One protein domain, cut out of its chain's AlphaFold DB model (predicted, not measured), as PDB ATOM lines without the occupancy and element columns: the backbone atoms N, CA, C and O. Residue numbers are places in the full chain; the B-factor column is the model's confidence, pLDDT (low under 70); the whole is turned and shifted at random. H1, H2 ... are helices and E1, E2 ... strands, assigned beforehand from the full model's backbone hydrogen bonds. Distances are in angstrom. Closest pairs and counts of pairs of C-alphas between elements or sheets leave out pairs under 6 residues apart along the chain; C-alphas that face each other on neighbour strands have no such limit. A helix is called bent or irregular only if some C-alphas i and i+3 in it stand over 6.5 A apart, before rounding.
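What this domain is: This is residues 4 to 111 of the 115 residues of the protein "Nitroreductase domain-containing protein" of Mucilaginibacter sp. F39-2 (UniProt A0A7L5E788). One long helix, H2, runs through the middle of an open, loosely built model, with a small two-stranded ribbon, E1 and E2, beside its residues 43 to 51. H1 makes a corner with the beginning of H2 and sticks out with residues 9 to 22; H3 lies in the loop that joins the strands, and a tail after E2, with the short H4 and H5, leads away from the body. The printed part has 108 residues, with five named helices and two named strands in the order H1 H2 E1 H3 E2 H4 H5; the sheet, E1 - E2, is antiparallel and the class is mostly helix. The whole is only just extended, close to loose, with a radius of gyration of the C-alphas of 19.8 A, and only just elongated, spanning 59 by 39 by 34 A.

How they stand to each other: E1, residues 56 to 60, and E2, residues 84 to 88, are antiparallel neighbours, with 162 degrees between their directions. The C-alphas of Thr 57 and Leu 87 face each other at 4.8 A; N 56 and O 88, at 2.8 A, and N 84 and O 60, at 2.9 A, are within hydrogen-bond range. The closest C-alphas of E1 and H2, residues 28 to 52, are those of Asp 56 and Ala 50, 6.7 A apart; those of E2 and H2 are Leu 87 and Ala 50, 7.9 A apart. H1, residues 9 to 24, is close to H2 but not clearly touching, the closest C-alphas being those of Leu 23 and Asn 31, 7.1 A apart. Their lines, that of H1 a rough one, stand at a steep tilt of 66 degrees, opposite ways. H3, residues 65 to 71, is apart from H2. H4, residues 96 to 99, and H5, residues 107 to 110, are apart from each other and from H2. Each O i to N i+4 pair is within hydrogen-bond range in H2 and H3, 9 of 12 are in H1, and H4 and H5 are too short for such a pair.

Where its parts are: H2 is 36.3 A long, from C-alpha 28 at (-40.038, 20.666, 36.264) to C-alpha 52 at (-37.835, 56.874, 35.605). E1 is 13.5 A long, E2 13.4 A, and H3 9.8 A. H1, 21.5 A long, begins with C-alpha 9 at (-30.715, 29.843, 60.932); it has a kink of 34 degrees near residue 16 and is irregular, with C-alphas 11 and 14 7.7 A apart. H4 is neither bent nor irregular, but only just: C-alphas 96 and 99 are 6.1 A apart. H5, 5.0 A long, ends with C-alpha 110 at (-59.346, 46.534, 31.388).

The domain as a whole: The two C-alphas farthest apart, those of Glu 10 and Glu 93, are 59.7 A from each other. Residues 4 to 22, 24 to 30, 91 to 97 and 99 to 111 stand free; the body without them spans 36 by 28 by 19 A. The link from H3 to E2, residues 72 to 83, is long. The printed part has no cut, and no printed residue has a pLDDT under 70.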
ATOM      1  N   GLU A   4     -29.125  38.515  57.121       94.38
ATOM      2  CA  GLU A   4     -29.733  39.844  56.897       94.38
ATOM      3  C   GLU A   4     -30.718  40.285  57.991       94.38
ATOM      4  O   GLU A   4     -30.929  41.476  58.204       94.38
ATOM      5  N   ARG A   5     -31.370  39.331  58.668       93.38
ATOM      6  CA  ARG A   5     -32.362  39.603  59.717       93.38
ATOM      7  C   ARG A   5     -31.787  39.487  61.130       93.38
ATOM      8  O   ARG A   5     -32.543  39.676  62.075       93.38
ATOM      9  N   ASN A   6     -30.492  39.194  61.282       94.31
ATOM     10  CA  ASN A   6     -29.834  38.930  62.567       94.31
ATOM     11  C   ASN A   6     -30.579  37.893  63.432       94.31
ATOM     12  O   ASN A   6     -30.725  38.070  64.640       94.31
ATOM     13  N   ILE A   7     -31.067  36.813  62.813       95.12
ATOM     14  CA  ILE A   7     -31.723  35.696  63.512       95.12
ATOM     15  C   ILE A   7     -30.935  34.392  63.315       95.12
ATOM     16  O   ILE A   7     -30.269  34.254  62.284       95.12
ATOM     17  N   PRO A   8     -31.023  33.425  64.250       94.62
ATOM     18  CA  PRO A   8     -30.451  32.089  64.062       94.62
ATOM     19  C   PRO A   8     -31.035  31.388  62.825       94.62
ATOM     20  O   PRO A   8     -32.210  31.583  62.498       94.62
ATOM     21  N   GLU A   9     -30.245  30.561  62.131       92.00
ATOM     22  CA  GLU A   9     -30.715  29.843  60.932       92.00
ATOM     23  C   GLU A   9     -31.832  28.846  61.252       92.00
ATOM     24  O   GLU A   9     -32.737  28.635  60.441       92.00
ATOM     25  N   GLU A  10     -31.812  28.290  62.461       94.75
ATOM     26  CA  GLU A  10     -32.795  27.342  62.976       94.75
ATOM     27  C   GLU A  10     -34.198  27.951  63.015       94.75
ATOM     28  O   GLU A  10     -35.181  27.251  62.776       94.75
ATOM     29  N   ALA A  11     -34.306  29.271  63.213       93.62
ATOM     30  CA  ALA A  11     -35.583  29.983  63.185       93.62
ATOM     31  C   ALA A  11     -36.262  29.955  61.799       93.62
ATOM     32  O   ALA A  11     -37.439  30.288  61.680       93.62
ATOM     33  N   LEU A  12     -35.536  29.566  60.741       93.69
ATOM     34  CA  LEU A  12     -36.052  29.414  59.378       93.69
ATOM     35  C   LEU A  12     -36.183  27.946  58.942       93.69
ATOM     36  O   LEU A  12     -36.503  27.698  57.777       93.69
ATOM     37  N   ALA A  13     -35.944  26.977  59.832       94.12
ATOM     38  CA  ALA A  13     -35.937  25.557  59.483       94.12
ATOM     39  C   ALA A  13     -37.280  25.106  58.882       94.12
ATOM     40  O   ALA A  13     -37.310  24.602  57.758       94.12
ATOM     41  N   ASP A  14     -38.391  25.382  59.566       94.19
ATOM     42  CA  ASP A  14     -39.733  25.005  59.101       94.19
ATOM     43  C   ASP A  14     -40.104  25.703  57.788       94.19
ATOM     44  O   ASP A  14     -40.678  25.099  56.879       94.19
ATOM     45  N   PHE A  15     -39.706  26.970  57.643       92.88
ATOM     46  CA  PHE A  15     -39.915  27.728  56.412       92.88
ATOM     47  C   PHE A  15     -39.164  27.105  55.227       92.88
ATOM     48  O   PHE A  15     -39.725  26.957  54.140       92.88
ATOM     49  N   LYS A  16     -37.910  26.683  55.434       93.31
ATOM     50  CA  LYS A  16     -37.122  25.970  54.422       93.31
ATOM     51  C   LYS A  16     -37.780  24.644  54.045       93.31
ATOM     52  O   LYS A  16     -37.873  24.348  52.856       93.31
ATOM     53  N   VAL A  17     -38.253  23.869  55.024       95.62
ATOM     54  CA  VAL A  17     -38.945  22.593  54.779       95.62
ATOM     55  C   VAL A  17     -40.191  22.811  53.922       95.62
ATOM     56  O   VAL A  17     -40.344  22.142  52.901       95.62
ATOM     57  N   ALA A  18     -41.034  23.785  54.271       94.75
ATOM     58  CA  ALA A  18     -42.244  24.098  53.515       94.75
ATOM     59  C   ALA A  18     -41.940  24.535  52.069       94.75
ATOM     60  O   ALA A  18     -42.594  24.076  51.131       94.75
ATOM     61  N   LEU A  19     -40.920  25.380  51.872       93.00
ATOM     62  CA  LEU A  19     -40.490  25.814  50.539       93.00
ATOM     63  C   LEU A  19     -39.998  24.648  49.678       93.00
ATOM     64  O   LEU A  19     -40.412  24.517  48.527       93.00
ATOM     65  N   VAL A  20     -39.119  23.810  50.231       94.38
ATOM     66  CA  VAL A  20     -38.547  22.665  49.512       94.38
ATOM     67  C   VAL A  20     -39.639  21.657  49.167       94.38
ATOM     68  O   VAL A  20     -39.715  21.226  48.021       94.38
ATOM     69  N   ALA A  21     -40.524  21.333  50.113       95.12
ATOM     70  CA  ALA A  21     -41.643  20.427  49.867       95.12
ATOM     71  C   ALA A  21     -42.567  20.953  48.756       95.12
ATOM     72  O   ALA A  21     -42.923  20.208  47.845       95.12
ATOM     73  N   GLY A  22     -42.898  22.248  48.780       93.06
ATOM     74  CA  GLY A  22     -43.719  22.875  47.746       93.06
ATOM     75  C   GLY A  22     -43.070  22.845  46.360       93.06
ATOM     76  O   GLY A  22     -43.755  22.566  45.378       93.06
ATOM     77  N   LEU A  23     -41.760  23.088  46.270       92.19
ATOM     78  CA  LEU A  23     -41.027  23.057  45.001       92.19
ATOM     79  C   LEU A  23     -40.914  21.634  44.437       92.19
ATOM     80  O   LEU A  23     -41.184  21.425  43.258       92.19
ATOM     81  N   LEU A  24     -40.550  20.663  45.280       94.25
ATOM     82  CA  LEU A  24     -40.350  19.267  44.875       94.25
ATOM     83  C   LEU A  24     -41.659  18.527  44.575       94.25
ATOM     84  O   LEU A  24     -41.634  17.493  43.919       94.25
ATOM     85  N   SER A  25     -42.797  19.038  45.051       95.94
ATOM     86  CA  SER A  25     -44.116  18.468  44.739       95.94
ATOM     87  C   SER A  25     -44.609  18.757  43.315       95.94
ATOM     88  O   SER A  25     -45.577  18.139  42.880       95.94
ATOM     89  N   ARG A  26     -43.974  19.699  42.605       95.56
ATOM     90  CA  ARG A  26     -44.353  20.158  41.258       95.56
ATOM     91  C   ARG A  26     -43.478  19.516  40.191       95.56
ATOM     92  O   ARG A  26     -42.339  19.149  40.471       95.56
ATOM     93  N   SER A  27     -43.975  19.450  38.957       96.88
ATOM     94  CA  SER A  27     -43.142  19.050  37.819       96.88
ATOM     95  C   SER A  27     -42.095  20.121  37.479       96.88
ATOM     96  O   SER A  27     -42.229  21.301  37.831       96.88
ATOM     97  N   ASP A  28     -41.052  19.728  36.749       93.25
ATOM     98  CA  ASP A  28     -40.038  20.666  36.264       93.25
ATOM     99  C   ASP A  28     -40.643  21.718  35.320       93.25
ATOM    100  O   ASP A  28     -40.262  22.888  35.369       93.25
ATOM    101  N   GLU A  29     -41.631  21.343  34.502       94.62
ATOM    102  CA  GLU A  29     -42.364  22.273  33.640       94.62
ATOM    103  C   GLU A  29     -43.156  23.303  34.449       94.62
ATOM    104  O   GLU A  29     -43.132  24.493  34.123       94.62
ATOM    105  N   GLU A  30     -43.834  22.878  35.518       96.44
ATOM    106  CA  GLU A  30     -44.572  23.781  36.405       96.44
ATOM    107  C   GLU A  30     -43.630  24.757  37.112       96.44
ATOM    108  O   GLU A  30     -43.897  25.962  37.176       96.44
ATOM    109  N   ASN A  31     -42.494  24.257  37.599       94.50
ATOM    110  CA  ASN A  31     -41.469  25.077  38.232       94.50
ATOM    111  C   ASN A  31     -40.836  26.062  37.240       94.50
ATOM    112  O   ASN A  31     -40.658  27.236  37.574       94.50
ATOM    113  N   ALA A  32     -40.571  25.635  36.004       93.00
ATOM    114  CA  ALA A  32     -40.075  26.507  34.946       93.00
ATOM    115  C   ALA A  32     -41.095  27.599  34.583       93.00
ATOM    116  O   ALA A  32     -40.730  28.771  34.468       93.00
ATOM    117  N   ALA A  33     -42.378  27.251  34.456       95.25
ATOM    118  CA  ALA A  33     -43.448  28.213  34.199       95.25
ATOM    119  C   ALA A  33     -43.634  29.197  35.365       95.25
ATOM    120  O   ALA A  33     -43.897  30.383  35.148       95.25
ATOM    121  N   TRP A  34     -43.480  28.737  36.607       95.56
ATOM    122  CA  TRP A  34     -43.509  29.603  37.782       95.56
ATOM    123  C   TRP A  34     -42.324  30.578  37.799       95.56
ATOM    124  O   TRP A  34     -42.536  31.779  37.986       95.56
ATOM    125  N   ALA A  35     -41.105  30.090  37.548       94.44
ATOM    126  CA  ALA A  35     -39.889  30.902  37.496       94.44
ATOM    127  C   ALA A  35     -39.943  31.949  36.371       94.44
ATOM    128  O   ALA A  35     -39.586  33.109  36.585       94.44
ATOM    129  N   LEU A  36     -40.480  31.573  35.205       95.25
ATOM    130  CA  LEU A  36     -40.754  32.482  34.090       95.25
ATOM    131  C   LEU A  36     -41.600  33.680  34.541       95.25
ATOM    132  O   LEU A  36     -41.223  34.824  34.305       95.25
ATOM    133  N   ARG A  37     -42.714  33.445  35.246       96.75
ATOM    134  CA  ARG A  37     -43.580  34.532  35.743       96.75
ATOM    135  C   ARG A  37     -42.831  35.472  36.690       96.75
ATOM    136  O   ARG A  37     -43.038  36.680  36.620       96.75
ATOM    137  N   GLN A  38     -41.928  34.945  37.522       96.62
ATOM    138  CA  GLN A  38     -41.102  35.780  38.404       96.62
ATOM    139  C   GLN A  38     -40.159  36.685  37.600       96.62
ATOM    140  O   GLN A  38     -40.013  37.866  37.921       96.62
ATOM    141  N   ALA A  39     -39.579  36.170  36.510       95.75
ATOM    142  CA  ALA A  39     -38.759  36.970  35.604       95.75
ATOM    143  C   ALA A  39     -39.562  38.121  34.969       95.75
ATOM    144  O   ALA A  39     -39.063  39.242  34.905       95.75
ATOM    145  N   TYR A  40     -40.824  37.895  34.587       97.25
ATOM    146  CA  TYR A  40     -41.695  38.946  34.039       97.25
ATOM    147  C   TYR A  40     -42.082  40.027  35.060       97.25
ATOM    148  O   TYR A  40     -42.219  41.197  34.695       97.25
ATOM    149  N   ILE A  41     -42.204  39.684  36.345       97.75
ATOM    150  CA  ILE A  41     -42.418  40.678  37.413       97.75
ATOM    151  C   ILE A  41     -41.191  41.596  37.536       97.75
ATOM    152  O   ILE A  41     -41.318  42.828  37.556       97.75
ATOM    153  N   ALA A  42     -39.990  41.009  37.563       96.81
ATOM    154  CA  ALA A  42     -38.741  41.771  37.581       96.81
ATOM    155  C   ALA A  42     -38.572  42.612  36.301       96.81
ATOM    156  O   ALA A  42     -38.149  43.768  36.358       96.81
ATOM    157  N   PHE A  43     -38.972  42.066  35.152       97.38
ATOM    158  CA  PHE A  43     -38.973  42.755  33.867       97.38
ATOM    159  C   PHE A  43     -39.862  44.004  33.877       97.38
ATOM    160  O   PHE A  43     -39.390  45.089  33.540       97.38
ATOM    161  N   GLY A  44     -41.109  43.900  34.348       97.44
ATOM    162  CA  GLY A  44     -42.003  45.055  34.488       97.44
ATOM    163  C   GLY A  44     -41.421  46.143  35.398       97.44
ATOM    164  O   GLY A  44     -41.427  47.323  35.044       97.44
ATOM    165  N   THR A  45     -40.824  45.744  36.526       98.19
ATOM    166  CA  THR A  45     -40.119  46.670  37.434       98.19
ATOM    167  C   THR A  45     -38.942  47.361  36.738       98.19
ATOM    168  O   THR A  45     -38.715  48.559  36.924       98.19
ATOM    169  N   THR A  46     -38.220  46.628  35.888       98.06
ATOM    170  CA  THR A  46     -37.083  47.149  35.120       98.06
ATOM    171  C   THR A  46     -37.537  48.206  34.117       98.06
ATOM    172  O   THR A  46     -36.944  49.280  34.076       98.06
ATOM    173  N   LEU A  47     -38.626  47.964  33.377       98.19
ATOM    174  CA  LEU A  47     -39.197  48.933  32.431       98.19
ATOM    175  C   LEU A  47     -39.593  50.248  33.116       98.19
ATOM    176  O   LEU A  47     -39.268  51.332  32.632       98.19
ATOM    177  N   ILE A  48     -40.269  50.156  34.266       98.12
ATOM    178  CA  ILE A  48     -40.680  51.330  35.051       98.12
ATOM    179  C   ILE A  48     -39.449  52.102  35.540       98.12
ATOM    180  O   ILE A  48     -39.407  53.332  35.471       98.12
ATOM    181  N   THR A  49     -38.429  51.384  36.011       98.31
ATOM    182  CA  THR A  49     -37.194  51.988  36.517       98.31
ATOM    183  C   THR A  49     -36.400  52.662  35.400       98.31
ATOM    184  O   THR A  49     -35.972  53.801  35.568       98.31
ATOM    185  N   ALA A  50     -36.259  52.011  34.244       98.31
ATOM    186  CA  ALA A  50     -35.601  52.581  33.072       98.31
ATOM    187  C   ALA A  50     -36.295  53.876  32.624       98.31
ATOM    188  O   ALA A  50     -35.636  54.905  32.488       98.31
ATOM    189  N   ALA A  51     -37.631  53.875  32.539       97.44
ATOM    190  CA  ALA A  51     -38.400  55.076  32.218       97.44
ATOM    191  C   ALA A  51     -38.175  56.209  33.238       97.44
ATOM    192  O   ALA A  51     -37.968  57.359  32.847       97.44
ATOM    193  N   LYS A  52     -38.146  55.896  34.544       98.38
ATOM    194  CA  LYS A  52     -37.835  56.874  35.605       98.38
ATOM    195  C   LYS A  52     -36.433  57.472  35.448       98.38
ATOM    196  O   LYS A  52     -36.242  58.656  35.713       98.38
ATOM    197  N   LEU A  53     -35.473  56.663  35.013       98.31
ATOM    198  CA  LEU A  53     -34.093  57.072  34.751       98.31
ATOM    199  C   LEU A  53     -33.898  57.708  33.365       98.31
ATOM    200  O   LEU A  53     -32.774  58.075  33.034       98.31
ATOM    201  N   LYS A  54     -34.970  57.877  32.576       97.44
ATOM    202  CA  LYS A  54     -34.929  58.365  31.185       97.44
ATOM    203  C   LYS A  54     -34.037  57.515  30.269       97.44
ATOM    204  O   LYS A  54     -33.391  58.040  29.369       97.44
ATOM    205  N   ILE A  55     -34.015  56.207  30.511       98.25
ATOM    206  CA  ILE A  55     -33.376  55.208  29.654       98.25
ATOM    207  C   ILE A  55     -34.467  54.582  28.788       98.25
ATOM    208  O   ILE A  55     -35.470  54.080  29.302       98.25
ATOM    209  N   ASP A  56     -34.264  54.613  27.476       97.44
ATOM    210  CA  ASP A  56     -35.160  53.997  26.508       97.44
ATOM    211  C   ASP A  56     -34.967  52.484  26.471       97.44
ATOM    212  O   ASP A  56     -33.862  51.964  26.660       97.44
ATOM    213  N   THR A  57     -36.064  51.771  26.213       97.19
ATOM    214  CA  THR A  57     -36.078  50.309  26.220       97.19
ATOM    215  C   THR A  57     -36.881  49.727  25.071       97.19
ATOM    216  O   THR A  57     -38.006  50.179  24.840       97.19
ATOM    217  N   THR A  58     -36.392  48.640  24.468       95.38
ATOM    218  CA  THR A  58     -37.188  47.805  23.553       95.38
ATOM    219  C   THR A  58     -37.226  46.367  24.049       95.38
ATOM    220  O   THR A  58     -36.203  45.692  24.170       95.38
ATOM    221  N   SER A  59     -38.434  45.904  24.360       95.19
ATOM    222  CA  SER A  59     -38.721  44.529  24.776       95.19
ATOM    223  C   SER A  59     -38.787  43.599  23.566       95.19
ATOM    224  O   SER A  59     -39.366  43.963  22.545       95.19
ATOM    225  N   MET A  60     -38.222  42.397  23.677       94.50
ATOM    226  CA  MET A  60     -38.148  41.431  22.578       94.50
ATOM    227  C   MET A  60     -38.407  40.005  23.078       94.50
ATOM    228  O   MET A  60     -37.563  39.415  23.753       94.50
ATOM    229  N   GLU A  61     -39.556  39.443  22.701       92.06
ATOM    230  CA  GLU A  61     -39.879  38.013  22.872       92.06
ATOM    231  C   GLU A  61     -39.669  37.201  21.587       92.06
ATOM    232  O   GLU A  61     -39.498  35.990  21.639       92.06
ATOM    233  N   GLY A  62     -39.626  37.860  20.423       88.00
ATOM    234  CA  GLY A  62     -39.427  37.220  19.115       88.00
ATOM    235  C   GLY A  62     -37.995  36.734  18.849       88.00
ATOM    236  O   GLY A  62     -37.583  36.669  17.694       88.00
ATOM    237  N   SER A  63     -37.211  36.463  19.893       84.56
ATOM    238  CA  SER A  63     -35.834  35.983  19.785       84.56
ATOM    239  C   SER A  63     -35.768  34.453  19.767       84.56
ATOM    240  O   SER A  63     -36.609  33.751  20.326       84.56
ATOM    241  N   ASP A  64     -34.731  33.911  19.128       92.00
ATOM    242  CA  ASP A  64     -34.437  32.477  19.172       92.00
ATOM    243  C   ASP A  64     -33.747  32.142  20.504       92.00
ATOM    244  O   ASP A  64     -32.518  32.189  20.624       92.00
ATOM    245  N   ALA A  65     -34.553  31.847  21.526       91.75
ATOM    246  CA  ALA A  65     -34.071  31.585  22.881       91.75
ATOM    247  C   ALA A  65     -33.004  30.476  22.932       91.75
ATOM    248  O   ALA A  65     -32.040  30.586  23.686       91.75
ATOM    249  N   ALA A  66     -33.114  29.443  22.088       93.12
ATOM    250  CA  ALA A  66     -32.145  28.350  22.050       93.12
ATOM    251  C   ALA A  66     -30.769  28.816  21.549       93.12
ATOM    252  O   ALA A  66     -29.742  28.390  22.086       93.12
ATOM    253  N   LYS A  67     -30.733  29.716  20.556       95.25
ATOM    254  CA  LYS A  67     -29.477  30.329  20.098       95.25
ATOM    255  C   LYS A  67     -28.863  31.239  21.153       95.25
ATOM    256  O   LYS A  67     -27.651  31.189  21.334       95.25
ATOM    257  N   PHE A  68     -29.669  32.026  21.867       94.56
ATOM    258  CA  PHE A  68     -29.176  32.846  22.979       94.56
ATOM    259  C   PHE A  68     -28.592  31.982  24.101       94.56
ATOM    260  O   PHE A  68     -27.481  32.245  24.560       94.56
ATOM    261  N   ASP A  69     -29.288  30.912  24.488       95.69
ATOM    262  CA  ASP A  69     -28.818  29.979  25.513       95.69
ATOM    263  C   ASP A  69     -27.482  29.339  25.136       95.69
ATOM    264  O   ASP A  69     -26.597  29.214  25.985       95.69
ATOM    265  N   ALA A  70     -27.335  28.935  23.871       96.38
ATOM    266  CA  ALA A  70     -26.096  28.366  23.355       96.38
ATOM    267  C   ALA A  70     -24.967  29.406  23.335       96.38
ATOM    268  O   ALA A  70     -23.884  29.138  23.851       96.38
ATOM    269  N   LEU A  71     -25.236  30.599  22.795       96.00
ATOM    270  CA  LEU A  71     -24.264  31.688  22.682       96.00
ATOM    271  C   LEU A  71     -23.734  32.139  24.051       96.00
ATOM    272  O   LEU A  71     -22.545  32.404  24.200       96.00
ATOM    273  N   LEU A  72     -24.612  32.218  25.052       95.25
ATOM    274  CA  LEU A  72     -24.293  32.697  26.399       95.25
ATOM    275  C   LEU A  72     -23.921  31.565  27.377       95.25
ATOM    276  O   LEU A  72     -23.621  31.827  28.546       95.25
ATOM    277  N   GLY A  73     -23.952  30.306  26.923       96.62
ATOM    278  CA  GLY A  73     -23.654  29.130  27.742       96.62
ATOM    279  C   GLY A  73     -24.610  28.951  28.927       96.62
ATOM    280  O   GLY A  73     -24.189  28.507  29.996       96.62
ATOM    281  N   LEU A  74     -25.887  29.318  28.777       95.19
ATOM    282  CA  LEU A  74     -26.843  29.377  29.892       95.19
ATOM    283  C   LEU A  74     -27.235  28.002  30.422       95.19
ATOM    284  O   LEU A  74     -27.407  27.847  31.630       95.19
ATOM    285  N   LYS A  75     -27.275  26.985  29.554       90.12
ATOM    286  CA  LYS A  75     -27.562  25.604  29.969       90.12
ATOM    287  C   LYS A  75     -26.575  25.094  31.022       90.12
ATOM    288  O   LYS A  75     -26.992  24.455  31.979       90.12
ATOM    289  N   LEU A  76     -25.289  25.439  30.901       91.62
ATOM    290  CA  LEU A  76     -24.254  25.065  31.878       91.62
ATOM    291  C   LEU A  76     -24.441  25.759  33.235       91.62
ATOM    292  O   LEU A  76     -23.917  25.300  34.244       91.62
ATOM    293  N   LYS A  77     -25.190  26.866  33.259       93.44
ATOM    294  CA  LYS A  77     -25.504  27.656  34.454       93.44
ATOM    295  C   LYS A  77     -26.905  27.366  34.999       93.44
ATOM    296  O   LYS A  77     -27.345  28.062  35.905       93.44
ATOM    297  N   SER A  78     -27.605  26.366  34.455       91.19
ATOM    298  CA  SER A  78     -29.009  26.073  34.783       91.19
ATOM    299  C   SER A  78     -29.952  27.267  34.558       91.19
ATOM    300  O   SER A  78     -30.933  27.442  35.277       91.19
ATOM    301  N   PHE A  79     -29.659  28.096  33.551       94.00
ATOM    302  CA  PHE A  79     -30.496  29.223  33.137       94.00
ATOM    303  C   PHE A  79     -31.086  29.008  31.745       94.00
ATOM    304  O   PHE A  79     -30.588  28.209  30.949       94.00
ATOM    305  N   LYS A  80     -32.140  29.771  31.454       93.38
ATOM    306  CA  LYS A  80     -32.845  29.779  30.174       93.38
ATOM    307  C   LYS A  80     -33.251  31.204  29.807       93.38
ATOM    308  O   LYS A  80     -33.735  31.944  30.664       93.38
ATOM    309  N   SER A  81     -33.069  31.577  28.547       94.56
ATOM    310  CA  SER A  81     -33.511  32.857  27.992       94.56
ATOM    311  C   SER A  81     -35.026  32.863  27.824       94.56
ATOM    312  O   SER A  81     -35.605  31.895  27.331       94.56
ATOM    313  N   VAL A  82     -35.667  33.958  28.234       94.06
ATOM    314  CA  VAL A  82     -37.136  34.082  28.218       94.06
ATOM    315  C   VAL A  82     -37.626  35.377  27.578       94.06
ATOM    316  O   VAL A  82     -38.596  35.359  26.834       94.06
ATOM    317  N   VAL A  83     -36.936  36.489  27.821       93.88
ATOM    318  CA  VAL A  83     -37.206  37.794  27.214       93.88
ATOM    319  C   VAL A  83     -35.889  38.552  27.107       93.88
ATOM    320  O   VAL A  83     -35.015  38.405  27.965       93.88
ATOM    321  N   ALA A  84     -35.735  39.359  26.062       94.19
ATOM    322  CA  ALA A  84     -34.619  40.284  25.923       94.19
ATOM    323  C   ALA A  84     -35.095  41.735  26.074       94.19
ATOM    324  O   ALA A  84     -36.218  42.088  25.703       94.19
ATOM    325  N   LEU A  85     -34.219  42.580  26.615       95.75
ATOM    326  CA  LEU A  85     -34.438  44.014  26.765       95.75
ATOM    327  C   LEU A  85     -33.216  44.754  26.237       95.75
ATOM    328  O   LEU A  85     -32.124  44.584  26.777       95.75
ATOM    329  N   SER A  86     -33.387  45.580  25.209       95.81
ATOM    330  CA  SER A  86     -32.377  46.591  24.901       95.81
ATOM    331  C   SER A  86     -32.553  47.784  25.838       95.81
ATOM    332  O   SER A  86     -33.673  48.133  26.210       95.81
ATOM    333  N   LEU A  87     -31.436  48.393  26.223       97.44
ATOM    334  CA  LEU A  87     -31.368  49.587  27.060       97.44
ATOM    335  C   LEU A  87     -30.471  50.596  26.351       97.44
ATOM    336  O   LEU A  87     -29.400  50.225  25.867       97.44
ATOM    337  N   GLY A  88     -30.882  51.857  26.294       97.06
ATOM    338  CA  GLY A  88     -30.072  52.897  25.674       97.06
ATOM    339  C   GLY A  88     -30.796  54.228  25.564       97.06
ATOM    340  O   GLY A  88     -31.695  54.528  26.344       97.06
ATOM    341  N   TYR A  89     -30.390  55.015  24.577       96.38
ATOM    342  CA  TYR A  89     -31.025  56.277  24.219       96.38
ATOM    343  C   TYR A  89     -31.436  56.190  22.758       96.38
ATOM    344  O   TYR A  89     -30.631  55.775  21.920       96.38
ATOM    345  N   ARG A  90     -32.694  56.517  22.463       94.94
ATOM    346  CA  ARG A  90     -33.213  56.445  21.098       94.94
ATOM    347  C   ARG A  90     -32.502  57.435  20.179       94.94
ATOM    348  O   ARG A  90     -32.143  58.538  20.587       94.94
ATOM    349  N   ASP A  91     -32.391  57.052  18.916       95.00
ATOM    350  CA  ASP A  91     -32.130  57.994  17.837       95.00
ATOM    351  C   ASP A  91     -33.446  58.702  17.493       95.00
ATOM    352  O   ASP A  91     -34.372  58.076  16.978       95.00
ATOM    353  N   ALA A  92     -33.545  59.988  17.830       89.75
ATOM    354  CA  ALA A  92     -34.774  60.759  17.673       89.75
ATOM    355  C   ALA A  92     -35.208  60.925  16.207       89.75
ATOM    356  O   ALA A  92     -36.405  61.018  15.949       89.75
ATOM    357  N   GLU A  93     -34.265  60.929  15.261       91.75
ATOM    358  CA  GLU A  93     -34.563  61.110  13.835       91.75
ATOM    359  C   GLU A  93     -35.036  59.798  13.192       91.75
ATOM    360  O   GLU A  93     -35.904  59.798  12.319       91.75
ATOM    361  N   SER A  94     -34.490  58.667  13.650       94.81
ATOM    362  CA  SER A  94     -34.784  57.341  13.089       94.81
ATOM    363  C   SER A  94     -35.932  56.609  13.801       94.81
ATOM    364  O   SER A  94     -36.601  55.769  13.194       94.81
ATOM    365  N   ASP A  95     -36.189  56.893  15.084       94.25
ATOM    366  CA  ASP A  95     -37.272  56.272  15.860       94.25
ATOM    367  C   ASP A  95     -38.614  56.979  15.618       94.25
ATOM    368  O   ASP A  95     -39.103  57.761  16.439       94.25
ATOM    369  N   VAL A  96     -39.260  56.654  14.497       93.25
ATOM    370  CA  VAL A  96     -40.590  57.189  14.152       93.25
ATOM    371  C   VAL A  96     -41.666  56.839  15.190       93.25
ATOM    372  O   VAL A  96     -42.614  57.604  15.381       93.25
ATOM    373  N   PHE A  97     -41.508  55.722  15.914       93.00
ATOM    374  CA  PHE A  97     -42.471  55.270  16.921       93.00
ATOM    375  C   PHE A  97     -42.454  56.135  18.182       93.00
ATOM    376  O   PHE A  97     -43.444  56.151  18.918       93.00
ATOM    377  N   SER A  98     -41.375  56.886  18.425       92.12
ATOM    378  CA  SER A  98     -41.260  57.814  19.555       92.12
ATOM    379  C   SER A  98     -42.371  58.866  19.600       92.12
ATOM    380  O   SER A  98     -42.810  59.259  20.682       92.12
ATOM    381  N   THR A  99     -42.854  59.284  18.428       91.50
ATOM    382  CA  THR A  99     -43.867  60.339  18.273       91.50
ATOM    383  C   THR A  99     -45.299  59.812  18.322       91.50
ATOM    384  O   THR A  99     -46.254  60.584  18.450       91.50
ATOM    385  N   PHE A 100     -45.482  58.495  18.222       95.50
ATOM    386  CA  PHE A 100     -46.808  57.904  18.146       95.50
ATOM    387  C   PHE A 100     -47.502  57.939  19.505       95.50
ATOM    388  O   PHE A 100     -46.921  57.668  20.559       95.50
ATOM    389  N   LYS A 101     -48.806  58.231  19.484       97.31
ATOM    390  CA  LYS A 101     -49.627  58.169  20.693       97.31
ATOM    391  C   LYS A 101     -49.679  56.731  21.206       97.31
ATOM    392  O   LYS A 101     -49.940  55.790  20.460       97.31
ATOM    393  N   LYS A 102     -49.466  56.567  22.511       96.38
ATOM    394  CA  LYS A 102     -49.539  55.268  23.183       96.38
ATOM    395  C   LYS A 102     -50.988  54.768  23.194       96.38
ATOM    396  O   LYS A 102     -51.853  55.412  23.775       96.38
ATOM    397  N   VAL A 103     -51.231  53.605  22.592       97.56
ATOM    398  CA  VAL A 103     -52.558  52.967  22.543       97.56
ATOM    399  C   VAL A 103     -52.698  51.956  23.683       97.56
ATOM    400  O   VAL A 103     -51.784  51.162  23.923       97.56
ATOM    401  N   ARG A 104     -53.812  51.997  24.417       97.81
ATOM    402  CA  ARG A 104     -54.152  51.085  25.523       97.81
ATOM    403  C   ARG A 104     -55.644  50.761  25.480       97.81
ATOM    404  O   ARG A 104     -56.410  51.540  24.917       97.81
ATOM    405  N   LEU A 105     -56.031  49.637  26.081       98.00
ATOM    406  CA  LEU A 105     -57.441  49.326  26.303       98.00
ATOM    407  C   LEU A 105     -58.084  50.424  27.173       98.00
ATOM    408  O   LEU A 105     -57.434  50.890  28.119       98.00
ATOM    409  N   PRO A 106     -59.323  50.850  26.870       97.75
ATOM    410  CA  PRO A 106     -60.107  51.693  27.765       97.75
ATOM    411  C   PRO A 106     -60.227  51.079  29.166       97.75
ATOM    412  O   PRO A 106     -60.260  49.860  29.322       97.75
ATOM    413  N   LEU A 107     -60.329  51.924  30.200       97.06
ATOM    414  CA  LEU A 107     -60.372  51.465  31.597       97.06
ATOM    415  C   LEU A 107     -61.541  50.507  31.867       97.06
ATOM    416  O   LEU A 107     -61.357  49.528  32.581       97.06
ATOM    417  N   ALA A 108     -62.704  50.772  31.267       96.06
ATOM    418  CA  ALA A 108     -63.899  49.940  31.411       96.06
ATOM    419  C   ALA A 108     -63.725  48.517  30.845       96.06
ATOM    420  O   ALA A 108     -64.372  47.596  31.331       96.06
ATOM    421  N   ASP A 109     -62.831  48.333  29.867       96.94
ATOM    422  CA  ASP A 109     -62.532  47.020  29.279       96.94
ATOM    423  C   ASP A 109     -61.397  46.305  30.029       96.94
ATOM    424  O   ASP A 109     -61.292  45.080  30.000       96.94
ATOM    425  N   PHE A 110     -60.510  47.067  30.678       97.50
ATOM    426  CA  PHE A 110     -59.346  46.534  31.388       97.50
ATOM    427  C   PHE A 110     -59.640  46.157  32.847       97.50
ATOM    428  O   PHE A 110     -59.031  45.221  33.366       97.50
ATOM    429  N   ALA A 111     -60.526  46.889  33.524       97.12
ATOM    430  CA  ALA A 111     -60.784  46.736  34.951       97.12
ATOM    431  C   ALA A 111     -62.278  46.564  35.246       97.12
ATOM    432  O   ALA A 111     -63.114  47.336  34.781       97.12
TER     433      ALA A 111